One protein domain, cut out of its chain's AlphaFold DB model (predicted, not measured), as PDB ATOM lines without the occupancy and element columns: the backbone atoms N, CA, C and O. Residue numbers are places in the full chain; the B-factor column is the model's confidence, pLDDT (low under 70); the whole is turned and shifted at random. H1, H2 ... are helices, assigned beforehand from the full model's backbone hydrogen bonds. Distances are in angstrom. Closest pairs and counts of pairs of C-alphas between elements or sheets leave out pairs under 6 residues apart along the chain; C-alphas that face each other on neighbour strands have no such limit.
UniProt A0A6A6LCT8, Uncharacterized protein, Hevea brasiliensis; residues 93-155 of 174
ATOM      1  N   HIS A  93     -12.740 -18.054   6.203       69.31
ATOM      2  CA  HIS A  93     -13.237 -18.590   4.938       69.31
ATOM      3  C   HIS A  93     -14.749 -18.795   5.039       69.31
ATOM      4  O   HIS A  93     -15.207 -19.586   5.865       69.31
ATOM      5  N   ARG A  94     -15.523 -18.077   4.219       72.94
ATOM      6  CA  ARG A  94     -16.990 -18.110   4.266       72.94
ATOM      7  C   ARG A  94     -17.565 -18.813   3.045       72.94
ATOM      8  O   ARG A  94     -17.217 -18.480   1.910       72.94
ATOM      9  N   ASN A  95     -18.492 -19.730   3.299       79.75
ATOM     10  CA  ASN A  95     -19.269 -20.375   2.252       79.75
ATOM     11  C   ASN A  95     -20.434 -19.462   1.851       79.75
ATOM     12  O   ASN A  95     -21.118 -18.886   2.698       79.75
ATOM     13  N   CYS A  96     -20.696 -19.331   0.552       86.75
ATOM     14  CA  CYS A  96     -21.817 -18.524   0.080       86.75
ATOM     15  C   CYS A  96     -23.151 -19.264   0.289       86.75
ATOM     16  O   CYS A  96     -23.402 -20.299  -0.334       86.75
ATOM     17  N   ALA A  97     -24.049 -18.698   1.105       88.31
ATOM     18  CA  ALA A  97     -25.377 -19.264   1.364       88.31
ATOM     19  C   ALA A  97     -26.201 -19.500   0.076       88.31
ATOM     20  O   ALA A  97     -26.952 -20.471   0.001       88.31
ATOM     21  N   LYS A  98     -26.007 -18.678  -0.972       90.44
ATOM     22  CA  LYS A  98     -26.643 -18.842  -2.298       90.44
ATOM     23  C   LYS A  98     -26.183 -20.131  -2.996       90.44
ATOM     24  O   LYS A  98     -27.018 -20.839  -3.557       90.44
ATOM     25  N   HIS A  99     -24.896 -20.482  -2.905       89.75
ATOM     26  CA  HIS A  99     -24.353 -21.737  -3.446       89.75
ATOM     27  C   HIS A  99     -24.813 -22.957  -2.638       89.75
ATOM     28  O   HIS A  99     -25.246 -23.953  -3.221       89.75
ATOM     29  N   ILE A 100     -24.818 -22.856  -1.304       92.06
ATOM     30  CA  ILE A 100     -25.332 -23.919  -0.429       92.06
ATOM     31  C   ILE A 100     -26.813 -24.188  -0.725       92.06
ATOM     32  O   ILE A 100     -27.183 -25.333  -0.991       92.06
ATOM     33  N   TYR A 101     -27.647 -23.144  -0.783       94.12
ATOM     34  CA  TYR A 101     -29.057 -23.274  -1.152       94.12
ATOM     35  C   TYR A 101     -29.233 -23.889  -2.547       94.12
ATOM     36  O   TYR A 101     -30.074 -24.766  -2.734       94.12
ATOM     37  N   ALA A 102     -28.429 -23.473  -3.531       91.88
ATOM     38  CA  ALA A 102     -28.502 -23.999  -4.893       91.88
ATOM     39  C   ALA A 102     -28.207 -25.507  -4.980       91.88
ATOM     40  O   ALA A 102     -28.759 -26.170  -5.861       91.88
ATOM     41  N   ASN A 103     -27.391 -26.054  -4.074       90.56
ATOM     42  CA  ASN A 103     -27.162 -27.493  -3.952       90.56
ATOM     43  C   ASN A 103     -28.243 -28.187  -3.114       90.56
ATOM     44  O   ASN A 103     -28.814 -29.180  -3.564       90.56
ATOM     45  N   TRP A 104     -28.585 -27.641  -1.948       93.25
ATOM     46  CA  TRP A 104     -29.571 -28.212  -1.027       93.25
ATOM     47  C   TRP A 104     -30.977 -28.304  -1.657       93.25
ATOM     48  O   TRP A 104     -31.611 -29.359  -1.593       93.25
ATOM     49  N   LYS A 105     -31.411 -27.278  -2.411       93.94
ATOM     50  CA  LYS A 105     -32.715 -27.245  -3.113       93.94
ATOM     51  C   LYS A 105     -32.893 -28.315  -4.202       93.94
ATOM     52  O   LYS A 105     -34.007 -28.528  -4.678       93.94
ATOM     53  N   LYS A 106     -31.805 -28.953  -4.662       93.50
ATOM     54  CA  LYS A 106     -31.874 -30.053  -5.645       93.50
ATOM     55  C   LYS A 106     -32.515 -31.295  -5.021       93.50
ATOM     56  O   LYS A 106     -33.227 -32.022  -5.712       93.50
ATOM     57  N   ILE A 107     -32.263 -31.498  -3.726       93.50
ATOM     58  CA  ILE A 107     -32.754 -32.613  -2.913       93.50
ATOM     59  C   ILE A 107     -34.054 -32.198  -2.212       93.50
ATOM     60  O   ILE A 107     -35.071 -32.875  -2.349       93.50
ATOM     61  N   HIS A 108     -34.031 -31.050  -1.530       92.69
ATOM     62  CA  HIS A 108     -35.100 -30.573  -0.651       92.69
ATOM     63  C   HIS A 108     -35.913 -29.474  -1.342       92.69
ATOM     64  O   HIS A 108     -35.504 -28.315  -1.410       92.69
ATOM     65  N   LYS A 109     -37.052 -29.859  -1.930       90.31
ATOM     66  CA  LYS A 109     -37.898 -28.981  -2.755       90.31
ATOM     67  C   LYS A 109     -39.131 -28.521  -1.985       90.31
ATOM     68  O   LYS A 109     -39.849 -29.341  -1.426       90.31
ATOM     69  N   GLY A 110     -39.416 -27.224  -2.033       92.44
ATOM     70  CA  GLY A 110     -40.621 -26.626  -1.457       92.44
ATOM     71  C   GLY A 110     -40.406 -25.154  -1.116       92.44
ATOM     72  O   GLY A 110     -39.292 -24.739  -0.793       92.44
ATOM     73  N   GLU A 111     -41.464 -24.350  -1.188       93.31
ATOM     74  CA  GLU A 111     -41.390 -22.930  -0.824       93.31
ATOM     75  C   GLU A 111     -41.158 -22.743   0.686       93.31
ATOM     76  O   GLU A 111     -40.415 -21.857   1.101       93.31
ATOM     77  N   GLU A 112     -41.725 -23.625   1.508       93.25
ATOM     78  CA  GLU A 112     -41.507 -23.665   2.955       93.25
ATOM     79  C   GLU A 112     -40.036 -23.935   3.302       93.25
ATOM     80  O   GLU A 112     -39.420 -23.165   4.040       93.25
ATOM     81  N   PHE A 113     -39.423 -24.940   2.667       93.75
ATOM     82  CA  PHE A 113     -37.991 -25.214   2.787       93.75
ATOM     83  C   PHE A 113     -37.120 -24.035   2.319       93.75
ATOM     84  O   PHE A 113     -36.144 -23.706   2.993       93.75
ATOM     85  N   LYS A 114     -37.487 -23.337   1.227       94.75
ATOM     86  CA  LYS A 114     -36.829 -22.077   0.812       94.75
ATOM     87  C   LYS A 114     -36.907 -21.029   1.927       94.75
ATOM     88  O   LYS A 114     -35.880 -20.468   2.304       94.75
ATOM     89  N   LYS A 115     -38.106 -20.768   2.461       95.56
ATOM     90  CA  LYS A 115     -38.340 -19.773   3.521       95.56
ATOM     91  C   LYS A 115     -37.538 -20.099   4.783       95.56
ATOM     92  O   LYS A 115     -36.846 -19.227   5.302       95.56
ATOM     93  N   LEU A 116     -37.582 -21.345   5.251       95.69
ATOM     94  CA  LEU A 116     -36.874 -21.775   6.458       95.69
ATOM     95  C   LEU A 116     -35.351 -21.770   6.292       95.69
ATOM     96  O   LEU A 116     -34.661 -21.317   7.206       95.69
ATOM     97  N   PHE A 117     -34.825 -22.182   5.131       95.88
ATOM     98  CA  PHE A 117     -33.391 -22.097   4.837       95.88
ATOM     99  C   PHE A 117     -32.883 -20.658   4.980       95.88
ATOM    100  O   PHE A 117     -31.906 -20.411   5.687       95.88
ATOM    101  N   TRP A 118     -33.558 -19.690   4.349       95.19
ATOM    102  CA  TRP A 118     -33.132 -18.290   4.403       95.19
ATOM    103  C   TRP A 118     -33.347 -17.659   5.781       95.19
ATOM    104  O   TRP A 118     -32.474 -16.922   6.238       95.19
ATOM    105  N   LYS A 119     -34.426 -18.007   6.497       93.81
ATOM    106  CA  LYS A 119     -34.616 -17.599   7.900       93.81
ATOM    107  C   LYS A 119     -33.495 -18.126   8.809       93.81
ATOM    108  O   LYS A 119     -32.981 -17.372   9.630       93.81
ATOM    109  N   ALA A 120     -33.051 -19.374   8.634       94.12
ATOM    110  CA  ALA A 120     -31.904 -19.918   9.366       94.12
ATOM    111  C   ALA A 120     -30.576 -19.241   8.963       94.12
ATOM    112  O   ALA A 120     -29.797 -18.861   9.835       94.12
ATOM    113  N   ALA A 121     -30.338 -19.026   7.665       93.19
ATOM    114  CA  ALA A 121     -29.119 -18.389   7.161       93.19
ATOM    115  C   ALA A 121     -28.962 -16.926   7.626       93.19
ATOM    116  O   ALA A 121     -27.862 -16.503   7.985       93.19
ATOM    117  N   TYR A 122     -30.052 -16.156   7.665       92.12
ATOM    118  CA  TYR A 122     -30.038 -14.751   8.086       92.12
ATOM    119  C   TYR A 122     -30.303 -14.521   9.581       92.12
ATOM    120  O   TYR A 122     -30.203 -13.374  10.028       92.12
ATOM    121  N   ALA A 123     -30.580 -15.575  10.358       92.12
ATOM    122  CA  ALA A 123     -30.751 -15.493  11.806       92.12
ATOM    123  C   ALA A 123     -29.591 -14.720  12.454       92.12
ATOM    124  O   ALA A 123     -28.424 -15.000  12.195       92.12
ATOM    125  N   THR A 124     -29.902 -13.739  13.302       86.19
ATOM    126  CA  THR A 124     -28.903 -12.846  13.921       86.19
ATOM    127  C   THR A 124     -28.336 -13.378  15.233       86.19
ATOM    128  O   THR A 124     -27.330 -12.866  15.718       86.19
ATOM    129  N   ASN A 125     -28.970 -14.394  15.818       88.12
ATOM    130  CA  ASN A 125     -28.563 -15.025  17.067       88.12
ATOM    131  C   ASN A 125     -28.859 -16.533  17.041       88.12
ATOM    132  O   ASN A 125     -29.664 -17.018  16.241       88.12
ATOM    133  N   GLU A 126     -28.220 -17.282  17.943       90.69
ATOM    134  CA  GLU A 126     -28.364 -18.740  17.994       90.69
ATOM    135  C   GLU A 126     -29.794 -19.218  18.283       90.69
ATOM    136  O   GLU A 126     -30.151 -20.324  17.884       90.69
ATOM    137  N   ALA A 127     -30.608 -18.436  19.000       91.50
ATOM    138  CA  ALA A 127     -31.968 -18.834  19.363       91.50
ATOM    139  C   ALA A 127     -32.896 -18.816  18.140       91.50
ATOM    140  O   ALA A 127     -33.611 -19.787  17.899       91.50
ATOM    141  N   GLN A 128     -32.815 -17.762  17.321       90.62
ATOM    142  CA  GLN A 128     -33.494 -17.671  16.025       90.62
ATOM    143  C   GLN A 128     -33.021 -18.781  15.078       90.62
ATOM    144  O   GLN A 128     -33.844 -19.490  14.502       90.62
ATOM    145  N   PHE A 129     -31.704 -19.010  14.991       93.69
ATOM    146  CA  PHE A 129     -31.150 -20.110  14.199       93.69
ATOM    147  C   PHE A 129     -31.737 -21.464  14.632       93.69
ATOM    148  O   PHE A 129     -32.254 -22.195  13.792       93.69
ATOM    149  N   LYS A 130     -31.744 -21.759  15.941       94.62
ATOM    150  CA  LYS A 130     -32.316 -22.995  16.502       94.62
ATOM    151  C   LYS A 130     -33.824 -23.106  16.238       94.62
ATOM    152  O   LYS A 130     -34.267 -24.190  15.873       94.62
ATOM    153  N   LYS A 131     -34.604 -22.014  16.342       95.81
ATOM    154  CA  LYS A 131     -36.044 -21.984  15.989       95.81
ATOM    155  C   LYS A 131     -36.253 -22.421  14.534       95.81
ATOM    156  O   LYS A 131     -37.050 -23.318  14.275       95.81
ATOM    157  N   HIS A 132     -35.512 -21.840  13.592       94.75
ATOM    158  CA  HIS A 132     -35.681 -22.130  12.166       94.75
ATOM    159  C   HIS A 132     -35.107 -23.485  11.742       94.75
ATOM    160  O   HIS A 132     -35.746 -24.189  10.966       94.75
ATOM    161  N   SER A 133     -33.956 -23.897  12.279       93.81
ATOM    162  CA  SER A 133     -33.391 -25.216  11.983       93.81
ATOM    163  C   SER A 133     -34.248 -26.344  12.565       93.81
ATOM    164  O   SER A 133     -34.434 -27.363  11.907       93.81
ATOM    165  N   ASN A 134     -34.831 -26.165  13.758       95.94
ATOM    166  CA  ASN A 134     -35.776 -27.140  14.308       95.94
ATOM    167  C   ASN A 134     -37.047 -27.233  13.452       95.94
ATOM    168  O   ASN A 134     -37.460 -28.340  13.142       95.94
ATOM    169  N   ALA A 135     -37.584 -26.114  12.955       95.62
ATOM    170  CA  ALA A 135     -38.722 -26.152  12.033       95.62
ATOM    171  C   ALA A 135     -38.418 -26.924  10.726       95.62
ATOM    172  O   ALA A 135     -39.288 -27.621  10.218       95.62
ATOM    173  N   ILE A 136     -37.180 -26.876  10.204       95.69
ATOM    174  CA  ILE A 136     -36.766 -27.750   9.082       95.69
ATOM    175  C   ILE A 136     -36.834 -29.226   9.503       95.69
ATOM    176  O   ILE A 136     -37.334 -30.054   8.747       95.69
ATOM    177  N   LYS A 137     -36.355 -29.547  10.712       96.44
ATOM    178  CA  LYS A 137     -36.332 -30.909  11.268       96.44
ATOM    179  C   LYS A 137     -37.727 -31.486  11.514       96.44
ATOM    180  O   LYS A 137     -37.918 -32.685  11.323       96.44
ATOM    181  N   ASP A 138     -38.671 -30.646  11.930       95.81
ATOM    182  CA  ASP A 138     -40.062 -31.029  12.187       95.81
ATOM    183  C   ASP A 138     -40.803 -31.403  10.887       95.81
ATOM    184  O   ASP A 138     -41.705 -32.240  10.917       95.81
ATOM    185  N   ILE A 139     -40.390 -30.837   9.743       94.81
ATOM    186  CA  ILE A 139     -40.890 -31.197   8.405       94.81
ATOM    187  C   ILE A 139     -40.148 -32.428   7.858       94.81
ATOM    188  O   ILE A 139     -40.780 -33.396   7.436       94.81
ATOM    189  N   ASP A 140     -38.811 -32.403   7.854       94.31
ATOM    190  CA  ASP A 140     -37.966 -33.541   7.479       94.31
ATOM    191  C   ASP A 140     -36.622 -33.519   8.229       94.31
ATOM    192  O   ASP A 140     -35.759 -32.661   8.016       94.31
ATOM    193  N   SER A 141     -36.396 -34.536   9.065       95.62
ATOM    194  CA  SER A 141     -35.123 -34.711   9.771       95.62
ATOM    195  C   SER A 141     -33.936 -34.875   8.818       95.62
ATOM    196  O   SER A 141     -32.838 -34.444   9.157       95.62
ATOM    197  N   LYS A 142     -34.129 -35.440   7.617       94.94
ATOM    198  CA  LYS A 142     -33.051 -35.565   6.629       94.94
ATOM    199  C   LYS A 142     -32.674 -34.204   6.040       94.94
ATOM    200  O   LYS A 142     -31.490 -33.931   5.861       94.94
ATOM    201  N   ALA A 143     -33.653 -33.337   5.777       94.12
ATOM    202  CA  ALA A 143     -33.414 -31.964   5.338       94.12
ATOM    203  C   ALA A 143     -32.606 -31.163   6.372       94.12
ATOM    204  O   ALA A 143     -31.705 -30.405   5.995       94.12
ATOM    205  N   TYR A 144     -32.873 -31.387   7.665       96.50
ATOM    206  CA  TYR A 144     -32.074 -30.850   8.769       96.50
ATOM    207  C   TYR A 144     -30.649 -31.417   8.796       96.50
ATOM    208  O   TYR A 144     -29.696 -30.641   8.855       96.50
ATOM    209  N   ASP A 145     -30.477 -32.736   8.704       95.81
ATOM    210  CA  ASP A 145     -29.150 -33.367   8.734       95.81
ATOM    211  C   ASP A 145     -28.279 -32.910   7.544       95.81
ATOM    212  O   ASP A 145     -27.116 -32.535   7.724       95.81
ATOM    213  N   ASP A 146     -28.855 -32.846   6.337       94.38
ATOM    214  CA  ASP A 146     -28.191 -32.324   5.135       94.38
ATOM    215  C   ASP A 146     -27.859 -30.823   5.249       94.38
ATOM    216  O   ASP A 146     -26.842 -30.389   4.707       94.38
ATOM    217  N   PHE A 147     -28.680 -30.031   5.952       93.88
ATOM    218  CA  PHE A 147     -28.418 -28.612   6.231       93.88
ATOM    219  C   PHE A 147     -27.270 -28.436   7.238       93.88
ATOM    220  O   PHE A 147     -26.329 -27.684   6.981       93.88
ATOM    221  N   MET A 148     -27.293 -29.176   8.350       94.56
ATOM    222  CA  MET A 148     -26.241 -29.138   9.374       94.56
ATOM    223  C   MET A 148     -24.887 -29.630   8.834       94.56
ATOM    224  O   MET A 148     -23.840 -29.131   9.247       94.56
ATOM    225  N   LYS A 149     -24.893 -30.547   7.858       93.25
ATOM    226  CA  LYS A 149     -23.691 -31.021   7.152       93.25
ATOM    227  C   LYS A 149     -22.961 -29.927   6.353       93.25
ATOM    228  O   LYS A 149     -21.778 -30.090   6.073       93.25
ATOM    229  N   GLN A 150     -23.622 -28.821   6.001       88.94
ATOM    230  CA  GLN A 150     -23.009 -27.695   5.269       88.94
ATOM    231  C   GLN A 150     -22.197 -26.748   6.171       88.94
ATOM    232  O   GLN A 150     -21.746 -25.704   5.707       88.94
ATOM    233  N   ASP A 151     -22.047 -27.096   7.453       88.00
ATOM    234  CA  ASP A 151     -21.476 -26.265   8.515       88.00
ATOM    235  C   ASP A 151     -22.094 -24.852   8.569       88.00
ATOM    236  O   ASP A 151     -21.503 -23.880   8.080       88.00
ATOM    237  N   PRO A 152     -23.279 -24.713   9.198       89.25
ATOM    238  CA  PRO A 152     -23.946 -23.434   9.433       89.25
ATOM    239  C   PRO A 152     -23.060 -22.320   9.992       89.25
ATOM    240  O   PRO A 152     -23.362 -21.151   9.749       89.25
ATOM    241  N   THR A 153     -21.954 -22.632  10.679       87.38
ATOM    242  CA  THR A 153     -21.046 -21.602  11.202       87.38
ATOM    243  C   THR A 153     -20.330 -20.813  10.100       87.38
ATOM    244  O   THR A 153     -19.991 -19.648  10.299       87.38
ATOM    245  N   THR A 154     -20.176 -21.404   8.911       84.31
ATOM    246  CA  THR A 154     -19.457 -20.814   7.766       84.31
ATOM    247  C   THR A 154     -20.296 -19.868   6.903       84.31
ATOM    248  O   THR A 154     -19.730 -19.143   6.082       84.31
ATOM    249  N   PHE A 155     -21.628 -19.881   7.057       86.06
ATOM    250  CA  PHE A 155     -22.551 -19.135   6.190       86.06
ATOM    251  C   PHE A 155     -23.754 -18.491   6.895       86.06
ATOM    252  O   PHE A 155     -24.359 -17.585   6.321       86.06
TER     253      PHE A 155
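AT A GLANCE: This is residues 93 to 155 of the 174 residues of an uncharacterized protein of Hevea brasiliensis (UniProt A0A6A6LCT8). Four helices stand in a small bundle, roughly side by side round a ring, each folding back on the one before; H4, the last, comes back close to H1, while H1 and H3 are apart across the ring. The printed part has 63 residues with four named helices, H1 to H4 in chain order, and no named strand; the class is all helix. It is compact, with a radius of gyration of the C-alphas of 10.5 A and spans of 28 by 24 by 18 A.

HOW THE PARTS SIT: H1, residues 97 to 107, and H2, residues 111 to 122, form a helical hairpin and only just touch, with 3 pairs of C-alphas within 8 A, the closest being Ala 97 and Ala 121 at 7.0 A; they run opposite ways at a shallow tilt of 29 degrees. H2 forms a second hairpin with H3, residues 126 to 139: they touch, with the closest C-alphas, of Ala 120 and Phe 129, 4.9 A apart, and run opposite ways at a shallow tilt of 20 degrees. H3, with residues 133 to 137 alone, touches H4, residues 141 to 148; this hairpin has a tilt of 35.1 degrees, only just steep, and its closest C-alphas, of Lys 137 and Tyr 144, are 4.9 A apart. H4 and H1 are close but not clearly touching, with the closest C-alphas, of Trp 104 and Phe 147, at 7.4 A. In H2, H3 and H4 every O i to N i+4 pair is within hydrogen-bond range; in H1, 5 of 7 are.

IN THESE COORDINATES: H1 begins at C-alpha 97 (-25.377, -19.264, 1.364) and is 15.8 A long; H2 measures 16.6 A, H3 20.1 A. H4, 10.5 A long, ends at C-alpha 148 (-26.241, -29.138, 9.374).

THE WHOLE: The C-alphas farthest apart, of His 93 and Ile 139, are 30.6 A apart. The printed part has no cut, and its three links between helices are tight. Mean pLDDT of the printed part is 91.8; residue 93 is under 70.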